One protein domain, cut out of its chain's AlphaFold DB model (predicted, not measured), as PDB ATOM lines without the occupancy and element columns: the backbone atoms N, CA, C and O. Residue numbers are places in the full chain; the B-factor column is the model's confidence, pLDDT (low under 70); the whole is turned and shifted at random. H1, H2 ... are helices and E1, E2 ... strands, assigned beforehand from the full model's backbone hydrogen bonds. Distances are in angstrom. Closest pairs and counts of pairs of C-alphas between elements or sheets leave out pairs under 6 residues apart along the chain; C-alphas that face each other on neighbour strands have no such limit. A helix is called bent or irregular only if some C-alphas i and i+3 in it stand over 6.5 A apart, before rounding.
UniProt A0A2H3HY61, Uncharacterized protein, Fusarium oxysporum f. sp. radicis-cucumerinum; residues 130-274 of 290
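This is residues 130 to 274 of the 290 residues of an uncharacterized protein of Fusarium oxysporum f. sp. radicis-cucumerinum (UniProt A0A2H3HY61). A twisted sheet of four strands is covered on one face by helices H2, H4 and H5, in two layers, while H3 packs on H2 and H5, and H6 and H7 lead away beyond H5 as a tail in which residues 260 to 266 stick out. The link from E1 to H1 lies at one end of the long axis and H7 at the other. The printed part has 145 residues, with seven named helices and four named strands in the order E1 H1 E2 H2 E3 H3 H4 E4 H5 H6 H7. The sheet is mixed, in the order E2, E1, E3, E4, and the class is mixed, helices and strands. The whole is compact, with a radius of gyration of the C-alphas of 16.6 A, yet elongated, spanning 56 by 35 by 29 A.

In the sheet, E1, residues 132 to 138, and E3, residues 185 to 191, are antiparallel, with N 135 and O 188 2.9 A apart, within hydrogen-bond range. Edge strand E2, residues 155 to 157, is antiparallel to E1, with N 155 and O 134 2.9 A apart. Edge strand E4, residues 217 to 222, is parallel to E3, with N 187 and O 217 2.8 A apart. H2, residues 164 to 179, is on the sheet at a height of 9.9 A, over E1 and along the strands at 6 degrees on the local plane. E2, H2 and E3 form a split strand-helix-strand unit, two strands running the same way with E1 between them, and its crossover is right-handed. H5, residues 232 to 247, is on the same face at a height of 9.5 A, over E4 and only just slantwise to it, at 30.3 degrees on the local plane. H5 is the hub, touching three helices. H3, residues 198 to 204, touches residues 241 to 246 of H5 at a shallow tilt of 30 degrees, the same way, closest at the C-alphas of Ala 202 and Ala 245, 4.5 A. H4, residues 206 to 213, is on the sheet and touches H2 at a shallow tilt of 24 degrees, the same way, closest at the C-alphas of Tyr 172 and Pro 207, 5.5 A. E3, H3, H4 and E4 form a strand-helix-strand unit, parallel neighbour strands with helices between, also with a right-handed crossover. H6, residues 253 to 260, only just touches H5, with 3 pairs of C-alphas within 8 A, the closest being Phe 237 and Asn 255, 5.9 A. H7, residues 264 to 272, is apart from H5 and H6. H1, residues 148 to 151, only grazes the sheet. Every O i to N i+4 pair is within hydrogen-bond range in H2, H3, H6 and H7, against 2 of 4 in H4 and 11 of 12 in H5; H1 is too short for such a pair.

E1 begins at C-alpha 132 (-24.696, -2.594, 39.669) and is 19.7 A long; E3 is 19.4 A and E4 16.8 A. H2 measures 22.4 A and H5 22.1 A, from C-alpha 232 (-45.538, 1.037, 35.078). H4 is only just irregular, C-alphas 207 and 210 being 6.9 A apart. H7 ends at C-alpha 272 (-36.801, -14.255, 21.791).

The C-alphas farthest apart, of Arg 144 and Phe 265, are 56.6 A from each other. The printed part has no cut and no long link. Its mean pLDDT is 71.3, and 54 residues are under 70, among them residues 137 to 153, 157 to 169 and 263 to 274.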
ATOM      1  N   PRO A 130     -25.534  -4.381  32.317       60.31
ATOM      2  CA  PRO A 130     -26.263  -3.850  33.463       60.31
ATOM      3  C   PRO A 130     -25.317  -3.423  34.587       60.31
ATOM      4  O   PRO A 130     -24.562  -4.228  35.130       60.31
ATOM      5  N   GLN A 131     -25.382  -2.139  34.938       68.25
ATOM      6  CA  GLN A 131     -24.573  -1.546  36.000       68.25
ATOM      7  C   GLN A 131     -25.180  -1.832  37.376       68.25
ATOM      8  O   GLN A 131     -26.388  -1.668  37.590       68.25
ATOM      9  N   LEU A 132     -24.318  -2.222  38.315       71.44
ATOM     10  CA  LEU A 132     -24.696  -2.594  39.669       71.44
ATOM     11  C   LEU A 132     -23.715  -1.989  40.674       71.44
ATOM     12  O   LEU A 132     -22.506  -2.202  40.585       71.44
ATOM     13  N   CYS A 133     -24.250  -1.257  41.647       74.62
ATOM     14  CA  CYS A 133     -23.475  -0.759  42.781       74.62
ATOM     15  C   CYS A 133     -23.955  -1.430  44.067       74.62
ATOM     16  O   CYS A 133     -25.138  -1.745  44.210       74.62
ATOM     17  N   ALA A 134     -23.048  -1.607  45.018       73.81
ATOM     18  CA  ALA A 134     -23.336  -2.160  46.331       73.81
ATOM     19  C   ALA A 134     -22.777  -1.262  47.439       73.81
ATOM     20  O   ALA A 134     -21.808  -0.529  47.236       73.81
ATOM     21  N   ARG A 135     -23.389  -1.326  48.622       75.06
ATOM     22  CA  ARG A 135     -22.822  -0.792  49.865       75.06
ATOM     23  C   ARG A 135     -23.271  -1.610  51.071       75.06
ATOM     24  O   ARG A 135     -24.384  -2.140  51.093       75.06
ATOM     25  N   ALA A 136     -22.425  -1.679  52.089       70.44
ATOM     26  CA  ALA A 136     -22.681  -2.399  53.328       70.44
ATOM     27  C   ALA A 136     -22.992  -1.409  54.457       70.44
ATOM     28  O   ALA A 136     -22.107  -0.811  55.064       70.44
ATOM     29  N   VAL A 137     -24.275  -1.238  54.761       69.62
ATOM     30  CA  VAL A 137     -24.731  -0.398  55.868       69.62
ATOM     31  C   VAL A 137     -24.587  -1.186  57.172       69.62
ATOM     32  O   VAL A 137     -25.347  -2.115  57.461       69.62
ATOM     33  N   MET A 138     -23.587  -0.812  57.968       64.31
ATOM     34  CA  MET A 138     -23.336  -1.375  59.294       64.31
ATOM     35  C   MET A 138     -24.209  -0.656  60.334       64.31
ATOM     36  O   MET A 138     -23.980   0.512  60.645       64.31
ATOM     37  N   LEU A 139     -25.205  -1.350  60.889       58.88
ATOM     38  CA  LEU A 139     -26.106  -0.800  61.907       58.88
ATOM     39  C   LEU A 139     -25.494  -0.941  63.310       58.88
ATOM     40  O   LEU A 139     -25.899  -1.790  64.103       58.88
ATOM     41  N   LEU A 140     -24.498  -0.102  63.613       52.88
ATOM     42  CA  LEU A 140     -23.936   0.015  64.962       52.88
ATOM     43  C   LEU A 140     -24.953   0.672  65.904       52.88
ATOM     44  O   LEU A 140     -25.269   1.850  65.758       52.88
ATOM     45  N   GLU A 141     -25.430  -0.085  66.892       48.25
ATOM     46  CA  GLU A 141     -26.420   0.389  67.872       48.25
ATOM     47  C   GLU A 141     -25.833   1.450  68.829       48.25
ATOM     48  O   GLU A 141     -26.550   2.345  69.265       48.25
ATOM     49  N   GLU A 142     -24.514   1.423  69.075       42.56
ATOM     50  CA  GLU A 142     -23.767   2.562  69.626       42.56
ATOM     51  C   GLU A 142     -22.286   2.551  69.185       42.56
ATOM     52  O   GLU A 142     -21.674   1.499  68.984       42.56
ATOM     53  N   ALA A 143     -21.710   3.742  69.007       44.28
ATOM     54  CA  ALA A 143     -20.474   3.999  68.262       44.28
ATOM     55  C   ALA A 143     -19.241   3.140  68.640       44.28
ATOM     56  O   ALA A 143     -18.631   3.324  69.699       44.28
ATOM     57  N   ARG A 144     -18.765   2.309  67.697       39.56
ATOM     58  CA  ARG A 144     -17.395   1.758  67.685       39.56
ATOM     59  C   ARG A 144     -16.779   1.792  66.284       39.56
ATOM     60  O   ARG A 144     -17.204   1.076  65.388       39.56
ATOM     61  N   TYR A 145     -15.743   2.618  66.136       43.81
ATOM     62  CA  TYR A 145     -15.010   2.855  64.891       43.81
ATOM     63  C   TYR A 145     -14.501   1.570  64.210       43.81
ATOM     64  O   TYR A 145     -13.507   0.982  64.637       43.81
ATOM     65  N   PHE A 146     -15.102   1.240  63.068       42.03
ATOM     66  CA  PHE A 146     -14.433   0.553  61.958       42.03
ATOM     67  C   PHE A 146     -14.125   1.562  60.831       42.03
ATOM     68  O   PHE A 146     -14.286   2.769  61.012       42.03
ATOM     69  N   LYS A 147     -13.643   1.104  59.664       44.56
ATOM     70  CA  LYS A 147     -13.390   1.957  58.481       44.56
ATOM     71  C   LYS A 147     -14.700   2.356  57.783       44.56
ATOM     72  O   LYS A 147     -14.993   1.950  56.662       44.56
ATOM     73  N   GLU A 148     -15.469   3.178  58.482       49.28
ATOM     74  CA  GLU A 148     -16.830   3.632  58.174       49.28
ATOM     75  C   GLU A 148     -16.999   4.247  56.770       49.28
ATOM     76  O   GLU A 148     -18.073   4.150  56.174       49.28
ATOM     77  N   SER A 149     -15.927   4.822  56.213       49.47
ATOM     78  CA  SER A 149     -15.917   5.487  54.905       49.47
ATOM     79  C   SER A 149     -15.953   4.552  53.692       49.47
ATOM     80  O   SER A 149     -16.246   5.035  52.607       49.47
ATOM     81  N   ALA A 150     -15.609   3.267  53.847       54.34
ATOM     82  CA  ALA A 150     -15.564   2.300  52.739       54.34
ATOM     83  C   ALA A 150     -16.838   1.442  52.645       54.34
ATOM     84  O   ALA A 150     -17.265   1.074  51.559       54.34
ATOM     85  N   LEU A 151     -17.465   1.145  53.786       59.31
ATOM     86  CA  LEU A 151     -18.669   0.311  53.834       59.31
ATOM     87  C   LEU A 151     -19.923   1.090  53.391       59.31
ATOM     88  O   LEU A 151     -20.758   0.559  52.667       59.31
ATOM     89  N   ASN A 152     -20.028   2.368  53.777       63.16
ATOM     90  CA  ASN A 152     -21.191   3.215  53.479       63.16
ATOM     91  C   ASN A 152     -21.131   3.926  52.109       63.16
ATOM     92  O   ASN A 152     -22.133   4.506  51.674       63.16
ATOM     93  N   SER A 153     -19.979   3.910  51.431       64.31
ATOM     94  CA  SER A 153     -19.838   4.387  50.051       64.31
ATOM     95  C   SER A 153     -20.436   3.393  49.061       64.31
ATOM     96  O   SER A 153     -20.315   2.188  49.256       64.31
ATOM     97  N   TRP A 154     -21.027   3.889  47.972       71.25
ATOM     98  CA  TRP A 154     -21.362   3.044  46.827       71.25
ATOM     99  C   TRP A 154     -20.083   2.575  46.136       71.25
ATOM    100  O   TRP A 154     -19.375   3.380  45.529       71.25
ATOM    101  N   GLU A 155     -19.812   1.279  46.211       69.94
ATOM    102  CA  GLU A 155     -18.833   0.616  45.363       69.94
ATOM    103  C   GLU A 155     -19.535   0.164  44.080       69.94
ATOM    104  O   GLU A 155     -20.548  -0.538  44.122       69.94
ATOM    105  N   MET A 156     -19.018   0.590  42.929       70.75
ATOM    106  CA  MET A 156     -19.425   0.028  41.646       70.75
ATOM    107  C   MET A 156     -18.795  -1.356  41.524       70.75
ATOM    108  O   MET A 156     -17.571  -1.471  41.539       70.75
ATOM    109  N   MET A 157     -19.611  -2.396  41.358       69.00
ATOM    110  CA  MET A 157     -19.091  -3.691  40.932       69.00
ATOM    111  C   MET A 157     -18.707  -3.536  39.459       69.00
ATOM    112  O   MET A 157     -19.584  -3.387  38.610       69.00
ATOM    113  N   GLU A 158     -17.399  -3.422  39.199       52.84
ATOM    114  CA  GLU A 158     -16.875  -2.854  37.951       52.84
ATOM    115  C   GLU A 158     -17.385  -3.546  36.681       52.84
ATOM    116  O   GLU A 158     -17.756  -4.722  36.660       52.84
ATOM    117  N   TYR A 159     -17.373  -2.769  35.594       49.94
ATOM    118  CA  TYR A 159     -17.821  -3.165  34.267       49.94
ATOM    119  C   TYR A 159     -17.248  -4.516  33.839       49.94
ATOM    120  O   TYR A 159     -16.088  -4.637  33.438       49.94
ATOM    121  N   ALA A 160     -18.125  -5.515  33.809       40.72
ATOM    122  CA  ALA A 160     -17.856  -6.799  33.195       40.72
ATOM    123  C   ALA A 160     -17.716  -6.653  31.675       40.72
ATOM    124  O   ALA A 160     -18.653  -6.921  30.929       40.72
ATOM    125  N   HIS A 161     -16.543  -6.232  31.197       40.97
ATOM    126  CA  HIS A 161     -16.211  -6.148  29.773       40.97
ATOM    127  C   HIS A 161     -16.075  -7.551  29.151       40.97
ATOM    128  O   HIS A 161     -14.982  -8.010  28.819       40.97
ATOM    129  N   GLY A 162     -17.213  -8.231  28.995       38.38
ATOM    130  CA  GLY A 162     -17.329  -9.588  28.474       38.38
ATOM    131  C   GLY A 162     -17.950 -10.563  29.475       38.38
ATOM    132  O   GLY A 162     -17.246 -11.208  30.249       38.38
ATOM    133  N   GLY A 163     -19.268 -10.751  29.370       49.75
ATOM    134  CA  GLY A 163     -19.975 -11.899  29.941       49.75
ATOM    135  C   GLY A 163     -20.305 -11.835  31.437       49.75
ATOM    136  O   GLY A 163     -19.887 -10.952  32.181       49.75
ATOM    137  N   THR A 164     -21.085 -12.824  31.867       57.62
ATOM    138  CA  THR A 164     -21.601 -12.995  33.237       57.62
ATOM    139  C   THR A 164     -20.492 -13.160  34.279       57.62
ATOM    140  O   THR A 164     -20.602 -12.676  35.406       57.62
ATOM    141  N   THR A 165     -19.392 -13.789  33.865       57.12
ATOM    142  CA  THR A 165     -18.284 -14.250  34.705       57.12
ATOM    143  C   THR A 165     -17.532 -13.146  35.437       57.12
ATOM    144  O   THR A 165     -16.915 -13.425  36.459       57.12
ATOM    145  N   SER A 166     -17.538 -11.902  34.944       65.19
ATOM    146  CA  SER A 166     -16.858 -10.803  35.645       65.19
ATOM    147  C   SER A 166     -17.740 -10.179  36.732       65.19
ATOM    148  O   SER A 166     -17.233  -9.964  37.831       65.19
ATOM    149  N   VAL A 167     -19.054 -10.007  36.515       67.06
ATOM    150  CA  VAL A 167     -19.964  -9.552  37.591       67.06
ATOM    151  C   VAL A 167     -19.992 -10.582  38.722       67.06
ATOM    152  O   VAL A 167     -19.835 -10.219  39.883       67.06
ATOM    153  N   GLU A 168     -20.090 -11.874  38.386       68.75
ATOM    154  CA  GLU A 168     -19.998 -12.988  39.343       68.75
ATOM    155  C   GLU A 168     -18.715 -12.913  40.196       68.75
ATOM    156  O   GLU A 168     -18.754 -13.106  41.411       68.75
ATOM    157  N   PHE A 169     -17.578 -12.574  39.578       68.62
ATOM    158  CA  PHE A 169     -16.276 -12.470  40.239       68.62
ATOM    159  C   PHE A 169     -16.180 -11.261  41.188       68.62
ATOM    160  O   PHE A 169     -15.671 -11.408  42.303       68.62
ATOM    161  N   HIS A 170     -16.721 -10.098  40.802       70.56
ATOM    162  CA  HIS A 170     -16.820  -8.931  41.691       70.56
ATOM    163  C   HIS A 170     -17.780  -9.192  42.863       70.56
ATOM    164  O   HIS A 170     -17.402  -8.971  44.014       70.56
ATOM    165  N   VAL A 171     -18.971  -9.756  42.608       73.44
ATOM    166  CA  VAL A 171     -19.928 -10.154  43.658       73.44
ATOM    167  C   VAL A 171     -19.287 -11.163  44.621       73.44
ATOM    168  O   VAL A 171     -19.415 -11.018  45.835       73.44
ATOM    169  N   TYR A 172     -18.546 -12.154  44.114       71.56
ATOM    170  CA  TYR A 172     -17.845 -13.146  44.934       71.56
ATOM    171  C   TYR A 172     -16.774 -12.532  45.854       71.56
ATOM    172  O   TYR A 172     -16.715 -12.880  47.036       71.56
ATOM    173  N   PHE A 173     -15.931 -11.621  45.352       69.38
ATOM    174  CA  PHE A 173     -14.927 -10.955  46.193       69.38
ATOM    175  C   PHE A 173     -15.557 -10.031  47.234       69.38
ATOM    176  O   PHE A 173     -15.165 -10.092  48.401       69.38
ATOM    177  N   TYR A 174     -16.568  -9.255  46.847       72.69
ATOM    178  CA  TYR A 174     -17.290  -8.377  47.762       72.69
ATOM    179  C   TYR A 174     -17.974  -9.175  48.883       72.69
ATOM    180  O   TYR A 174     -17.844  -8.849  50.060       72.69
ATOM    181  N   VAL A 175     -18.614 -10.306  48.550       72.56
ATOM    182  CA  VAL A 175     -19.152 -11.246  49.548       72.56
ATOM    183  C   VAL A 175     -18.068 -11.758  50.484       72.56
ATOM    184  O   VAL A 175     -18.289 -11.760  51.690       72.56
ATOM    185  N   ARG A 176     -16.917 -12.208  49.966       71.44
ATOM    186  CA  ARG A 176     -15.820 -12.717  50.805       71.44
ATOM    187  C   ARG A 176     -15.412 -11.676  51.850       71.44
ATOM    188  O   ARG A 176     -15.272 -12.022  53.016       71.44
ATOM    189  N   GLU A 177     -15.263 -10.423  51.436       70.06
ATOM    190  CA  GLU A 177     -14.839  -9.330  52.317       70.06
ATOM    191  C   GLU A 177     -15.930  -8.917  53.319       70.06
ATOM    192  O   GLU A 177     -15.603  -8.555  54.446       70.06
ATOM    193  N   LEU A 178     -17.218  -9.075  52.984       69.62
ATOM    194  CA  LEU A 178     -18.315  -8.920  53.949       69.62
ATOM    195  C   LEU A 178     -18.486 -10.117  54.900       69.62
ATOM    196  O   LEU A 178     -18.890  -9.916  56.041       69.62
ATOM    197  N   VAL A 179     -18.161 -11.345  54.481       67.25
ATOM    198  CA  VAL A 179     -18.192 -12.553  55.340       67.25
ATOM    199  C   VAL A 179     -17.101 -12.516  56.421       67.25
ATOM    200  O   VAL A 179     -17.248 -13.151  57.464       67.25
ATOM    201  N   GLU A 180     -16.031 -11.745  56.219       65.06
ATOM    202  CA  GLU A 180     -15.019 -11.466  57.250       65.06
ATOM    203  C   GLU A 180     -15.517 -10.483  58.338       65.06
ATOM    204  O   GLU A 180     -14.823 -10.262  59.332       65.06
ATOM    205  N   LEU A 181     -16.732  -9.930  58.199       62.88
ATOM    206  CA  LEU A 181     -17.377  -9.034  59.162       62.88
ATOM    207  C   LEU A 181     -18.526  -9.747  59.902       62.88
ATOM    208  O   LEU A 181     -19.313 -10.478  59.306       62.88
ATOM    209  N   THR A 182     -18.639  -9.539  61.219       54.28
ATOM    210  CA  THR A 182     -19.346 -10.482  62.114       54.28
ATOM    211  C   THR A 182     -20.640  -9.979  62.769       54.28
ATOM    212  O   THR A 182     -21.168 -10.661  63.646       54.28
ATOM    213  N   ASP A 183     -21.148  -8.809  62.383       61.16
ATOM    214  CA  ASP A 183     -22.302  -8.152  63.021       61.16
ATOM    215  C   ASP A 183     -23.526  -8.045  62.094       61.16
ATOM    216  O   ASP A 183     -23.459  -8.331  60.899       61.16
ATOM    217  N   LYS A 184     -24.671  -7.609  62.642       60.91
ATOM    218  CA  LYS A 184     -25.894  -7.337  61.869       60.91
ATOM    219  C   LYS A 184     -25.650  -6.207  60.862       60.91
ATOM    220  O   LYS A 184     -25.622  -5.034  61.235       60.91
ATOM    221  N   MET A 185     -25.520  -6.552  59.585       72.00
ATOM    222  CA  MET A 185     -25.371  -5.577  58.503       72.00
ATOM    223  C   MET A 185     -26.473  -5.717  57.462       72.00
ATOM    224  O   MET A 185     -27.043  -6.792  57.254       72.00
ATOM    225  N   LYS A 186     -26.731  -4.603  56.783       79.31
ATOM    226  CA  LYS A 186     -27.622  -4.517  55.639       79.31
ATOM    227  C   LYS A 186     -26.793  -4.296  54.379       79.31
ATOM    228  O   LYS A 186     -26.062  -3.316  54.278       79.31
ATOM    229  N   LEU A 187     -26.917  -5.197  53.413       79.00
ATOM    230  CA  LEU A 187     -26.359  -5.027  52.078       79.00
ATOM    231  C   LEU A 187     -27.413  -4.342  51.202       79.00
ATOM    232  O   LEU A 187     -28.502  -4.876  50.975       79.00
ATOM    233  N   GLU A 188     -27.095  -3.141  50.731       83.44
ATOM    234  CA  GLU A 188     -27.912  -2.404  49.770       83.44
ATOM    235  C   GLU A 188     -27.304  -2.550  48.376       83.44
ATOM    236  O   GLU A 188     -26.128  -2.249  48.171       83.44
ATOM    237  N   ILE A 189     -28.105  -3.020  47.420       82.88
ATOM    238  CA  ILE A 189     -27.713  -3.216  46.022       82.88
ATOM    239  C   ILE A 189     -28.565  -2.297  45.150       82.88
ATOM    240  O   ILE A 189     -29.789  -2.425  45.135       82.88
ATOM    241  N   GLN A 190     -27.932  -1.382  44.416       84.62
ATOM    242  CA  GLN A 190     -28.617  -0.491  43.485       84.62
ATOM    243  C   GLN A 190     -28.501  -1.002  42.049       84.62
ATOM    244  O   GLN A 190     -27.410  -1.123  41.490       84.62
ATOM    245  N   MET A 191     -29.661  -1.230  41.440       83.12
ATOM    246  CA  MET A 191     -29.825  -1.585  40.036       83.12
ATOM    247  C   MET A 191     -29.953  -0.312  39.202       83.12
ATOM    248  O   MET A 191     -31.003   0.341  39.201       83.12
ATOM    249  N   TYR A 192     -28.880   0.058  38.500       76.69
ATOM    250  CA  TYR A 192     -28.870   1.259  37.662       76.69
ATOM    251  C   TYR A 192     -29.655   1.035  36.376       76.69
ATOM    252  O   TYR A 192     -30.498   1.857  36.036       76.69
ATOM    253  N   LEU A 193     -29.432  -0.101  35.714       77.25
ATOM    254  CA  LEU A 193     -30.187  -0.526  34.536       77.25
ATOM    255  C   LEU A 193     -31.064  -1.750  34.866       77.25
ATOM    256  O   LEU A 193     -30.683  -2.554  35.725       77.25
ATOM    257  N   PRO A 194     -32.221  -1.919  34.205       75.25
ATOM    258  CA  PRO A 194     -33.014  -3.145  34.280       75.25
ATOM    259  C   PRO A 194     -32.299  -4.333  33.622       75.25
ATOM    260  O   PRO A 194     -31.377  -4.161  32.826       75.25
ATOM    261  N   TRP A 195     -32.713  -5.555  33.958       76.50
ATOM    262  CA  TRP A 195     -31.976  -6.779  33.625       76.50
ATOM    263  C   TRP A 195     -32.862  -7.758  32.839       76.50
ATOM    264  O   TRP A 195     -33.977  -8.043  33.255       76.50
ATOM    265  N   GLY A 196     -32.385  -8.294  31.708       71.31
ATOM    266  CA  GLY A 196     -33.177  -9.201  30.858       71.31
ATOM    267  C   GLY A 196     -33.300 -10.637  31.391       71.31
ATOM    268  O   GLY A 196     -34.401 -11.170  31.520       71.31
ATOM    269  N   ASP A 197     -32.178 -11.281  31.720       75.19
ATOM    270  CA  ASP A 197     -32.146 -12.684  32.156       75.19
ATOM    271  C   ASP A 197     -32.042 -12.834  33.685       75.19
ATOM    272  O   ASP A 197     -30.960 -12.781  34.274       75.19
ATOM    273  N   PHE A 198     -33.179 -13.091  34.330       78.56
ATOM    274  CA  PHE A 198     -33.292 -13.257  35.782       78.56
ATOM    275  C   PHE A 198     -32.752 -14.600  36.286       78.56
ATOM    276  O   PHE A 198     -32.496 -14.736  37.482       78.56
ATOM    277  N   ILE A 199     -32.565 -15.581  35.396       75.94
ATOM    278  CA  ILE A 199     -31.894 -16.846  35.716       75.94
ATOM    279  C   ILE A 199     -30.401 -16.557  35.861       75.94
ATOM    280  O   ILE A 199     -29.844 -16.774  36.934       75.94
ATOM    281  N   THR A 200     -29.796 -15.939  34.843       76.94
ATOM    282  CA  THR A 200     -28.412 -15.451  34.897       76.94
ATOM    283  C   THR A 200     -28.187 -14.503  36.080       76.94
ATOM    284  O   THR A 200     -27.175 -14.624  36.764       76.94
ATOM    285  N   LEU A 201     -29.122 -13.595  36.395       78.44
ATOM    286  CA  LEU A 201     -28.996 -12.722  37.573       78.44
ATOM    287  C   LEU A 201     -28.974 -13.518  38.892       78.44
ATOM    288  O   LEU A 201     -28.176 -13.212  39.772       78.44
ATOM    289  N   ALA A 202     -29.802 -14.558  39.034       79.56
ATOM    290  CA  ALA A 202     -29.825 -15.423  40.222       79.56
ATOM    291  C   ALA A 202     -28.612 -16.381  40.322       79.56
ATOM    292  O   ALA A 202     -28.314 -16.907  41.406       79.56
ATOM    293  N   GLU A 203     -27.907 -16.604  39.209       79.12
ATOM    294  CA  GLU A 203     -26.613 -17.291  39.148       79.12
ATOM    295  C   GLU A 203     -25.459 -16.339  39.505       79.12
ATOM    296  O   GLU A 203     -24.698 -16.638  40.421       79.12
ATOM    297  N   VAL A 204     -25.398 -15.140  38.911       77.56
ATOM    298  CA  VAL A 204     -24.441 -14.070  39.269       77.56
ATOM    299  C   VAL A 204     -24.562 -13.668  40.746       77.56
ATOM    300  O   VAL A 204     -23.555 -13.409  41.400       77.56
ATOM    301  N   MET A 205     -25.779 -13.679  41.300       80.25
ATOM    302  CA  MET A 205     -26.055 -13.420  42.719       80.25
ATOM    303  C   MET A 205     -26.023 -14.672  43.606       80.25
ATOM    304  O   MET A 205     -26.277 -14.586  44.811       80.25
ATOM    305  N   ALA A 206     -25.657 -15.841  43.069       80.06
ATOM    306  CA  ALA A 206     -25.445 -17.041  43.876       80.06
ATOM    307  C   ALA A 206     -24.462 -16.843  45.050       80.06
ATOM    308  O   ALA A 206     -24.746 -17.387  46.126       80.06
ATOM    309  N   PRO A 207     -23.376 -16.045  44.929       76.88
ATOM    310  CA  PRO A 207     -22.485 -15.786  46.050       76.88
ATOM    311  C   PRO A 207     -23.136 -15.004  47.197       76.88
ATOM    312  O   PRO A 207     -22.630 -15.094  48.303       76.88
ATOM    313  N   LEU A 208     -24.265 -14.296  47.022       78.12
ATOM    314  CA  LEU A 208     -24.931 -13.580  48.130       78.12
ATOM    315  C   LEU A 208     -25.612 -14.514  49.152       78.12
ATOM    316  O   LEU A 208     -25.916 -14.104  50.275       78.12
ATOM    317  N   ARG A 209     -25.877 -15.777  48.786       79.19
ATOM    318  CA  ARG A 209     -26.662 -16.724  49.606       79.19
ATOM    319  C   ARG A 209     -26.097 -16.956  51.023       79.19
ATOM    320  O   ARG A 209     -26.911 -17.007  51.944       79.19
ATOM    321  N   PRO A 210     -24.771 -17.067  51.260       75.06
ATOM    322  CA  PRO A 210     -24.212 -17.214  52.602       75.06
ATOM    323  C   PRO A 210     -24.469 -16.002  53.503       75.06
ATOM    324  O   PRO A 210     -24.763 -16.209  54.674       75.06
ATOM    325  N   LEU A 211     -24.444 -14.767  52.977       74.44
ATOM    326  CA  LEU A 211     -24.744 -13.555  53.757       74.44
ATOM    327  C   LEU A 211     -26.186 -13.584  54.278       74.44
ATOM    328  O   LEU A 211     -26.424 -13.432  55.476       74.44
ATOM    329  N   ARG A 212     -27.152 -13.881  53.399       74.19
ATOM    330  CA  ARG A 212     -28.560 -14.067  53.787       74.19
ATOM    331  C   ARG A 212     -28.717 -15.177  54.830       74.19
ATOM    332  O   ARG A 212     -29.429 -15.002  55.811       74.19
ATOM    333  N   ASN A 213     -28.040 -16.310  54.637       76.00
ATOM    334  CA  ASN A 213     -28.090 -17.435  55.573       76.00
ATOM    335  C   ASN A 213     -27.406 -17.119  56.924       76.00
ATOM    336  O   ASN A 213     -27.760 -17.723  57.933       76.00
ATOM    337  N   ALA A 214     -26.470 -16.164  56.955       72.19
ATOM    338  CA  ALA A 214     -25.855 -15.612  58.165       72.19
ATOM    339  C   ALA A 214     -26.693 -14.495  58.831       72.19
ATOM    340  O   ALA A 214     -26.323 -14.015  59.899       72.19
ATOM    341  N   GLY A 215     -27.826 -14.100  58.238       74.81
ATOM    342  CA  GLY A 215     -28.741 -13.098  58.795       74.81
ATOM    343  C   GLY A 215     -28.485 -11.652  58.357       74.81
ATOM    344  O   GLY A 215     -29.021 -10.744  58.991       74.81
ATOM    345  N   PHE A 216     -27.708 -11.419  57.293       76.25
ATOM    346  CA  PHE A 216     -27.600 -10.091  56.676       76.25
ATOM    347  C   PHE A 216     -28.933  -9.704  56.017       76.25
ATOM    348  O   PHE A 216     -29.548 -10.510  55.312       76.25
ATOM    349  N   GLU A 217     -29.351  -8.449  56.184       83.06
ATOM    350  CA  GLU A 217     -30.497  -7.897  55.458       83.06
ATOM    351  C   GLU A 217     -30.072  -7.592  54.013       83.06
ATOM    352  O   GLU A 217     -29.269  -6.692  53.776       83.06
ATOM    353  N   LEU A 218     -30.591  -8.340  53.035       82.44
ATOM    354  CA  LEU A 218     -30.394  -8.029  51.616       82.44
ATOM    355  C   LEU A 218     -31.519  -7.115  51.128       82.44
ATOM    356  O   LEU A 218     -32.692  -7.482  51.206       82.44
ATOM    357  N   SER A 219     -31.165  -5.960  50.572       86.19
ATOM    358  CA  SER A 219     -32.119  -4.993  50.025       86.19
ATOM    359  C   SER A 219     -31.714  -4.538  48.623       86.19
ATOM    360  O   SER A 219     -30.528  -4.454  48.301       86.19
ATOM    361  N   VAL A 220     -32.712  -4.246  47.788       88.69
ATOM    362  CA  VAL A 220     -32.521  -3.820  46.398       88.69
ATOM    363  C   VAL A 220     -33.187  -2.466  46.194       88.69
ATOM    364  O   VAL A 220     -34.340  -2.275  46.580       88.69
ATOM    365  N   THR A 221     -32.465  -1.539  45.578       89.44
ATOM    366  CA  THR A 221     -32.955  -0.225  45.157       89.44
ATOM    367  C   THR A 221     -32.766  -0.053  43.651       89.44
ATOM    368  O   THR A 221     -32.038  -0.806  43.003       89.44
ATOM    369  N   PHE A 222     -33.443   0.938  43.074       87.62
ATOM    370  CA  PHE A 222     -33.492   1.156  41.630       87.62
ATOM    371  C   PHE A 222     -33.135   2.603  41.301       87.62
ATOM    372  O   PHE A 222     -33.419   3.513  42.081       87.62
ATOM    373  N   ASN A 223     -32.516   2.834  40.144       85.44
ATOM    374  CA  ASN A 223     -32.417   4.180  39.590       85.44
ATOM    375  C   ASN A 223     -33.742   4.534  38.889       85.44
ATOM    376  O   ASN A 223     -33.965   4.164  37.741       85.44
ATOM    377  N   GLU A 224     -34.635   5.234  39.589       86.50
ATOM    378  CA  GLU A 224     -35.987   5.531  39.086       86.50
ATOM    379  C   GLU A 224     -36.017   6.329  37.770       86.50
ATOM    380  O   GLU A 224     -36.999   6.226  37.045       86.50
ATOM    381  N   GLU A 225     -34.957   7.067  37.419       84.88
ATOM    382  CA  GLU A 225     -34.839   7.753  36.123       84.88
ATOM    383  C   GLU A 225     -34.644   6.744  34.981       84.88
ATOM    384  O   GLU A 225     -35.422   6.717  34.032       84.88
ATOM    385  N   GLN A 226     -33.669   5.840  35.114       76.69
ATOM    386  CA  GLN A 226     -33.374   4.797  34.117       76.69
ATOM    387  C   GLN A 226     -34.500   3.758  33.984       76.69
ATOM    388  O   GLN A 226     -34.672   3.133  32.938       76.69
ATOM    389  N   TRP A 227     -35.286   3.573  35.046       78.94
ATOM    390  CA  TRP A 227     -36.456   2.696  35.052       78.94
ATOM    391  C   TRP A 227     -37.752   3.417  34.632       78.94
ATOM    392  O   TRP A 227     -38.768   2.748  34.443       78.94
ATOM    393  N   ALA A 228     -37.754   4.747  34.460       79.00
ATOM    394  CA  ALA A 228     -38.953   5.515  34.100       79.00
ATOM    395  C   ALA A 228     -39.492   5.172  32.701       79.00
ATOM    396  O   ALA A 228     -40.702   5.235  32.488       79.00
ATOM    397  N   GLU A 229     -38.609   4.775  31.780       71.62
ATOM    398  CA  GLU A 229     -38.943   4.386  30.402       71.62
ATOM    399  C   GLU A 229     -39.757   3.084  30.312       71.62
ATOM    400  O   GLU A 229     -40.403   2.826  29.297       71.62
ATOM    401  N   ILE A 230     -39.758   2.257  31.365       71.06
ATOM    402  CA  ILE A 230     -40.576   1.043  31.412       71.06
ATOM    403  C   ILE A 230     -42.023   1.421  31.791       71.06
ATOM    404  O   ILE A 230     -42.225   2.018  32.859       71.06
ATOM    405  N   PRO A 231     -43.050   1.019  31.008       70.44
ATOM    406  CA  PRO A 231     -44.451   1.204  31.385       70.44
ATOM    407  C   PRO A 231     -44.739   0.591  32.762       70.44
ATOM    408  O   PRO A 231     -44.339  -0.541  33.039       70.44
ATOM    409  N   SER A 232     -45.430   1.333  33.635       70.81
ATOM    410  CA  SER A 232     -45.538   1.037  35.078       70.81
ATOM    411  C   SER A 232     -45.934  -0.409  35.393       70.81
ATOM    412  O   SER A 232     -45.271  -1.069  36.189       70.81
ATOM    413  N   GLN A 233     -46.952  -0.927  34.703       66.19
ATOM    414  CA  GLN A 233     -47.465  -2.291  34.874       66.19
ATOM    415  C   GLN A 233     -46.423  -3.395  34.609       66.19
ATOM    416  O   GLN A 233     -46.483  -4.450  35.236       66.19
ATOM    417  N   TYR A 234     -45.437  -3.153  33.739       74.31
ATOM    418  CA  TYR A 234     -44.324  -4.082  33.500       74.31
ATOM    419  C   TYR A 234     -43.120  -3.763  34.380       74.31
ATOM    420  O   TYR A 234     -42.429  -4.676  34.824       74.31
ATOM    421  N   ARG A 235     -42.886  -2.478  34.669       78.88
ATOM    422  CA  ARG A 235     -41.792  -1.998  35.519       78.88
ATOM    423  C   ARG A 235     -41.849  -2.606  36.909       78.88
ATOM    424  O   ARG A 235     -40.830  -3.061  37.416       78.88
ATOM    425  N   ASP A 236     -43.029  -2.621  37.514       82.25
ATOM    426  CA  ASP A 236     -43.178  -3.031  38.905       82.25
ATOM    427  C   ASP A 236     -43.028  -4.567  39.038       82.25
ATOM    428  O   ASP A 236     -42.360  -5.044  39.957       82.25
ATOM    429  N   PHE A 237     -43.497  -5.338  38.044       80.81
ATOM    430  CA  PHE A 237     -43.217  -6.779  37.925       80.81
ATOM    431  C   PHE A 237     -41.737  -7.075  37.636       80.81
ATOM    432  O   PHE A 237     -41.147  -7.961  38.254       80.81
ATOM    433  N   HIS A 238     -41.101  -6.303  36.748       82.31
ATOM    434  CA  HIS A 238     -39.671  -6.404  36.446       82.31
ATOM    435  C   HIS A 238     -38.838  -6.166  37.720       82.31
ATOM    436  O   HIS A 238     -37.997  -6.997  38.063       82.31
ATOM    437  N   LYS A 239     -39.130  -5.103  38.486       87.12
ATOM    438  CA  LYS A 239     -38.503  -4.838  39.795       87.12
ATOM    439  C   LYS A 239     -38.701  -6.000  40.771       87.12
ATOM    440  O   LYS A 239     -37.750  -6.389  41.447       87.12
ATOM    441  N   ALA A 240     -39.898  -6.591  40.827       86.94
ATOM    442  CA  ALA A 240     -40.180  -7.740  41.687       86.94
ATOM    443  C   ALA A 240     -39.369  -8.992  41.293       86.94
ATOM    444  O   ALA A 240     -38.813  -9.661  42.168       86.94
ATOM    445  N   LEU A 241     -39.212  -9.275  39.993       84.94
ATOM    446  CA  LEU A 241     -38.315 -10.334  39.512       84.94
ATOM    447  C   LEU A 241     -36.843 -10.040  39.854       84.94
ATOM    448  O   LEU A 241     -36.125 -10.953  40.264       84.94
ATOM    449  N   THR A 242     -36.392  -8.784  39.755       86.12
ATOM    450  CA  THR A 242     -35.031  -8.375  40.146       86.12
ATOM    451  C   THR A 242     -34.794  -8.583  41.646       86.12
ATOM    452  O   THR A 242     -33.807  -9.209  42.028       86.12
ATOM    453  N   ILE A 243     -35.730  -8.149  42.501       88.75
ATOM    454  CA  ILE A 243     -35.694  -8.403  43.952       88.75
ATOM    455  C   ILE A 243     -35.615  -9.907  44.225       88.75
ATOM    456  O   ILE A 243     -34.767 -10.343  45.007       88.75
ATOM    457  N   LYS A 244     -36.452 -10.714  43.557       87.00
ATOM    458  CA  LYS A 244     -36.465 -12.176  43.695       87.00
ATOM    459  C   LYS A 244     -35.139 -12.823  43.290       87.00
ATOM    460  O   LYS A 244     -34.668 -13.698  44.012       87.00
ATOM    461  N   ALA A 245     -34.527 -12.402  42.185       83.00
ATOM    462  CA  ALA A 245     -33.259 -12.956  41.711       83.00
ATOM    463  C   ALA A 245     -32.084 -12.643  42.658       83.00
ATOM    464  O   ALA A 245     -31.269 -13.523  42.931       83.00
ATOM    465  N   ILE A 246     -32.024 -11.420  43.198       82.62
ATOM    466  CA  ILE A 246     -30.926 -10.960  44.066       82.62
ATOM    467  C   ILE A 246     -31.078 -11.487  45.501       82.62
ATOM    468  O   ILE A 246     -30.139 -12.031  46.077       82.62
ATOM    469  N   THR A 247     -32.262 -11.334  46.100       84.75
ATOM    470  CA  THR A 247     -32.492 -11.668  47.521       84.75
ATOM    471  C   THR A 247     -32.922 -13.123  47.734       84.75
ATOM    472  O   THR A 247     -32.697 -13.700  48.802       84.75
ATOM    473  N   GLY A 248     -33.540 -13.745  46.728       81.69
ATOM    474  CA  GLY A 248     -34.257 -15.017  46.847       81.69
ATOM    475  C   GLY A 248     -35.701 -14.896  47.353       81.69
ATOM    476  O   GLY A 248     -36.349 -15.930  47.505       81.69
ATOM    477  N   ALA A 249     -36.213 -13.683  47.599       85.69
ATOM    478  CA  ALA A 249     -37.584 -13.451  48.058       85.69
ATOM    479  C   ALA A 249     -38.643 -14.088  47.138       85.69
ATOM    480  O   ALA A 249     -38.412 -14.355  45.954       85.69
ATOM    481  N   GLU A 250     -39.834 -14.340  47.674       84.12
ATOM    482  CA  GLU A 250     -40.991 -14.718  46.862       84.12
ATOM    483  C   GLU A 250     -41.620 -13.485  46.202       84.12
ATOM    484  O   GLU A 250     -41.486 -12.367  46.698       84.12
ATOM    485  N   LEU A 251     -42.273 -13.687  45.055       82.75
ATOM    486  CA  LEU A 251     -43.145 -12.657  44.491       82.75
ATOM    487  C   LEU A 251     -44.390 -12.545  45.383       82.75
ATOM    488  O   LEU A 251     -44.814 -13.531  45.987       82.75
ATOM    489  N   ASP A 252     -45.009 -11.370  45.444       83.50
ATOM    490  CA  ASP A 252     -46.335 -11.231  46.046       83.50
ATOM    491  C   ASP A 252     -47.438 -11.840  45.156       83.50
ATOM    492  O   ASP A 252     -47.227 -12.201  43.997       83.50
ATOM    493  N   ALA A 253     -48.655 -11.928  45.694       80.62
ATOM    494  CA  ALA A 253     -49.787 -12.553  45.016       80.62
ATOM    495  C   ALA A 253     -50.250 -11.842  43.725       80.62
ATOM    496  O   ALA A 253     -50.891 -12.490  42.898       80.62
ATOM    497  N   ALA A 254     -49.960 -10.549  43.532       80.69
ATOM    498  CA  ALA A 254     -50.274  -9.848  42.286       80.69
ATOM    499  C   ALA A 254     -49.217 -10.156  41.219       80.69
ATOM    500  O   ALA A 254     -49.567 -10.523  40.097       80.69
ATOM    501  N   ASN A 255     -47.938 -10.119  41.593       81.50
ATOM    502  CA  ASN A 255     -46.832 -10.471  40.705       81.50
ATOM    503  C   ASN A 255     -46.812 -11.975  40.345       81.50
ATOM    504  O   ASN A 255     -46.519 -12.316  39.200       81.50
ATOM    505  N   LEU A 256     -47.223 -12.883  41.246       78.88
ATOM    506  CA  LEU A 256     -47.475 -14.294  40.897       78.88
ATOM    507  C   LEU A 256     -48.583 -14.439  39.847       78.88
ATOM    508  O   LEU A 256     -48.406 -15.189  38.892       78.88
ATOM    509  N   ARG A 257     -49.715 -13.740  40.011       75.12
ATOM    510  CA  ARG A 257     -50.832 -13.794  39.052       75.12
ATOM    511  C   ARG A 257     -50.421 -13.242  37.694       75.12
ATOM    512  O   ARG A 257     -50.593 -13.929  36.699       75.12
ATOM    513  N   PHE A 258     -49.765 -12.082  37.660       75.38
ATOM    514  CA  PHE A 258     -49.221 -11.516  36.423       75.38
ATOM    515  C   PHE A 258     -48.284 -12.501  35.699       75.38
ATOM    516  O   PHE A 258     -48.362 -12.651  34.481       75.38
ATOM    517  N   GLN A 259     -47.448 -13.234  36.444       74.50
ATOM    518  CA  GLN A 259     -46.598 -14.285  35.882       74.50
ATOM    519  C   GLN A 259     -47.398 -15.505  35.379       74.50
ATOM    520  O   GLN A 259     -47.049 -16.083  34.348       74.50
ATOM    521  N   GLN A 260     -48.440 -15.928  36.100       74.44
ATOM    522  CA  GLN A 260     -49.266 -17.107  35.794       74.44
ATOM    523  C   GLN A 260     -50.219 -16.893  34.614       74.44
ATOM    524  O   GLN A 260     -50.325 -17.776  33.761       74.44
ATOM    525  N   ASP A 261     -50.848 -15.722  34.548       73.31
ATOM    526  CA  ASP A 261     -51.833 -15.334  33.534       73.31
ATOM    527  C   ASP A 261     -51.170 -14.839  32.230       73.31
ATOM    528  O   ASP A 261     -51.855 -14.547  31.246       73.31
ATOM    529  N   MET A 262     -49.832 -14.756  32.197       73.38
ATOM    530  CA  MET A 262     -49.048 -14.287  31.054       73.38
ATOM    531  C   MET A 262     -49.294 -15.140  29.794       73.38
ATOM    532  O   MET A 262     -48.946 -16.327  29.773       73.38
ATOM    533  N   PRO A 263     -49.821 -14.553  28.700       69.81
ATOM    534  CA  PRO A 263     -50.086 -15.283  27.469       69.81
ATOM    535  C   PRO A 263     -48.839 -15.966  26.899       69.81
ATOM    536  O   PRO A 263     -47.760 -15.384  26.802       69.81
ATOM    537  N   GLN A 264     -49.010 -17.210  26.449       69.62
ATOM    538  CA  GLN A 264     -47.918 -18.063  25.976       69.62
ATOM    539  C   GLN A 264     -47.058 -17.416  24.875       69.62
ATOM    540  O   GLN A 264     -45.844 -17.603  24.877       69.62
ATOM    541  N   PHE A 265     -47.669 -16.657  23.960       65.62
ATOM    542  CA  PHE A 265     -46.958 -16.003  22.859       65.62
ATOM    543  C   PHE A 265     -46.152 -14.778  23.325       65.62
ATOM    544  O   PHE A 265     -45.017 -14.628  22.897       65.62
ATOM    545  N   ILE A 266     -46.668 -13.982  24.272       68.81
ATOM    546  CA  ILE A 266     -45.918 -12.900  24.940       68.81
ATOM    547  C   ILE A 266     -44.705 -13.483  25.666       68.81
ATOM    548  O   ILE A 266     -43.590 -12.981  25.566       68.81
ATOM    549  N   ALA A 267     -44.907 -14.599  26.364       69.38
ATOM    550  CA  ALA A 267     -43.830 -15.304  27.037       69.38
ATOM    551  C   ALA A 267     -42.770 -15.844  26.049       69.38
ATOM    552  O   ALA A 267     -41.587 -15.902  26.392       69.38
ATOM    553  N   ASP A 268     -43.171 -16.257  24.839       67.12
ATOM    554  CA  ASP A 268     -42.253 -16.638  23.757       67.12
ATOM    555  C   ASP A 268     -41.518 -15.423  23.164       67.12
ATOM    556  O   ASP A 268     -40.310 -15.515  22.957       67.12
ATOM    557  N   ASP A 269     -42.193 -14.283  23.000       67.31
ATOM    558  CA  ASP A 269     -41.621 -13.016  22.527       67.31
ATOM    559  C   ASP A 269     -40.556 -12.462  23.491       67.31
ATOM    560  O   ASP A 269     -39.417 -12.222  23.090       67.31
ATOM    561  N   LEU A 270     -40.857 -12.407  24.794       68.56
ATOM    562  CA  LEU A 270     -39.883 -12.132  25.862       68.56
ATOM    563  C   LEU A 270     -38.648 -13.042  25.749       68.56
ATOM    564  O   LEU A 270     -37.510 -12.588  25.830       68.56
ATOM    565  N   THR A 271     -38.855 -14.338  25.499       68.62
ATOM    566  CA  THR A 271     -37.748 -15.304  25.388       68.62
ATOM    567  C   THR A 271     -36.923 -15.117  24.108       68.62
ATOM    568  O   THR A 271     -35.727 -15.384  24.137       68.62
ATOM    569  N   ALA A 272     -37.520 -14.641  23.011       67.44
ATOM    570  CA  ALA A 272     -36.801 -14.255  21.791       67.44
ATOM    571  C   ALA A 272     -36.003 -12.943  21.966       67.44
ATOM    572  O   ALA A 272     -34.981 -12.728  21.313       67.44
ATOM    573  N   HIS A 273     -36.425 -12.095  22.903       65.69
ATOM    574  CA  HIS A 273     -35.716 -10.896  23.347       65.69
ATOM    575  C   HIS A 273     -34.770 -11.172  24.537       65.69
ATOM    576  O   HIS A 273     -34.533 -10.290  25.357       65.69
ATOM    577  N   ASP A 274     -34.228 -12.395  24.634       65.19
ATOM    578  CA  ASP A 274     -33.288 -12.874  25.673       65.19
ATOM    579  C   ASP A 274     -33.767 -12.672  27.130       65.19
ATOM    580  O   ASP A 274     -32.990 -12.706  28.083       65.19
TER     581      ASP A 274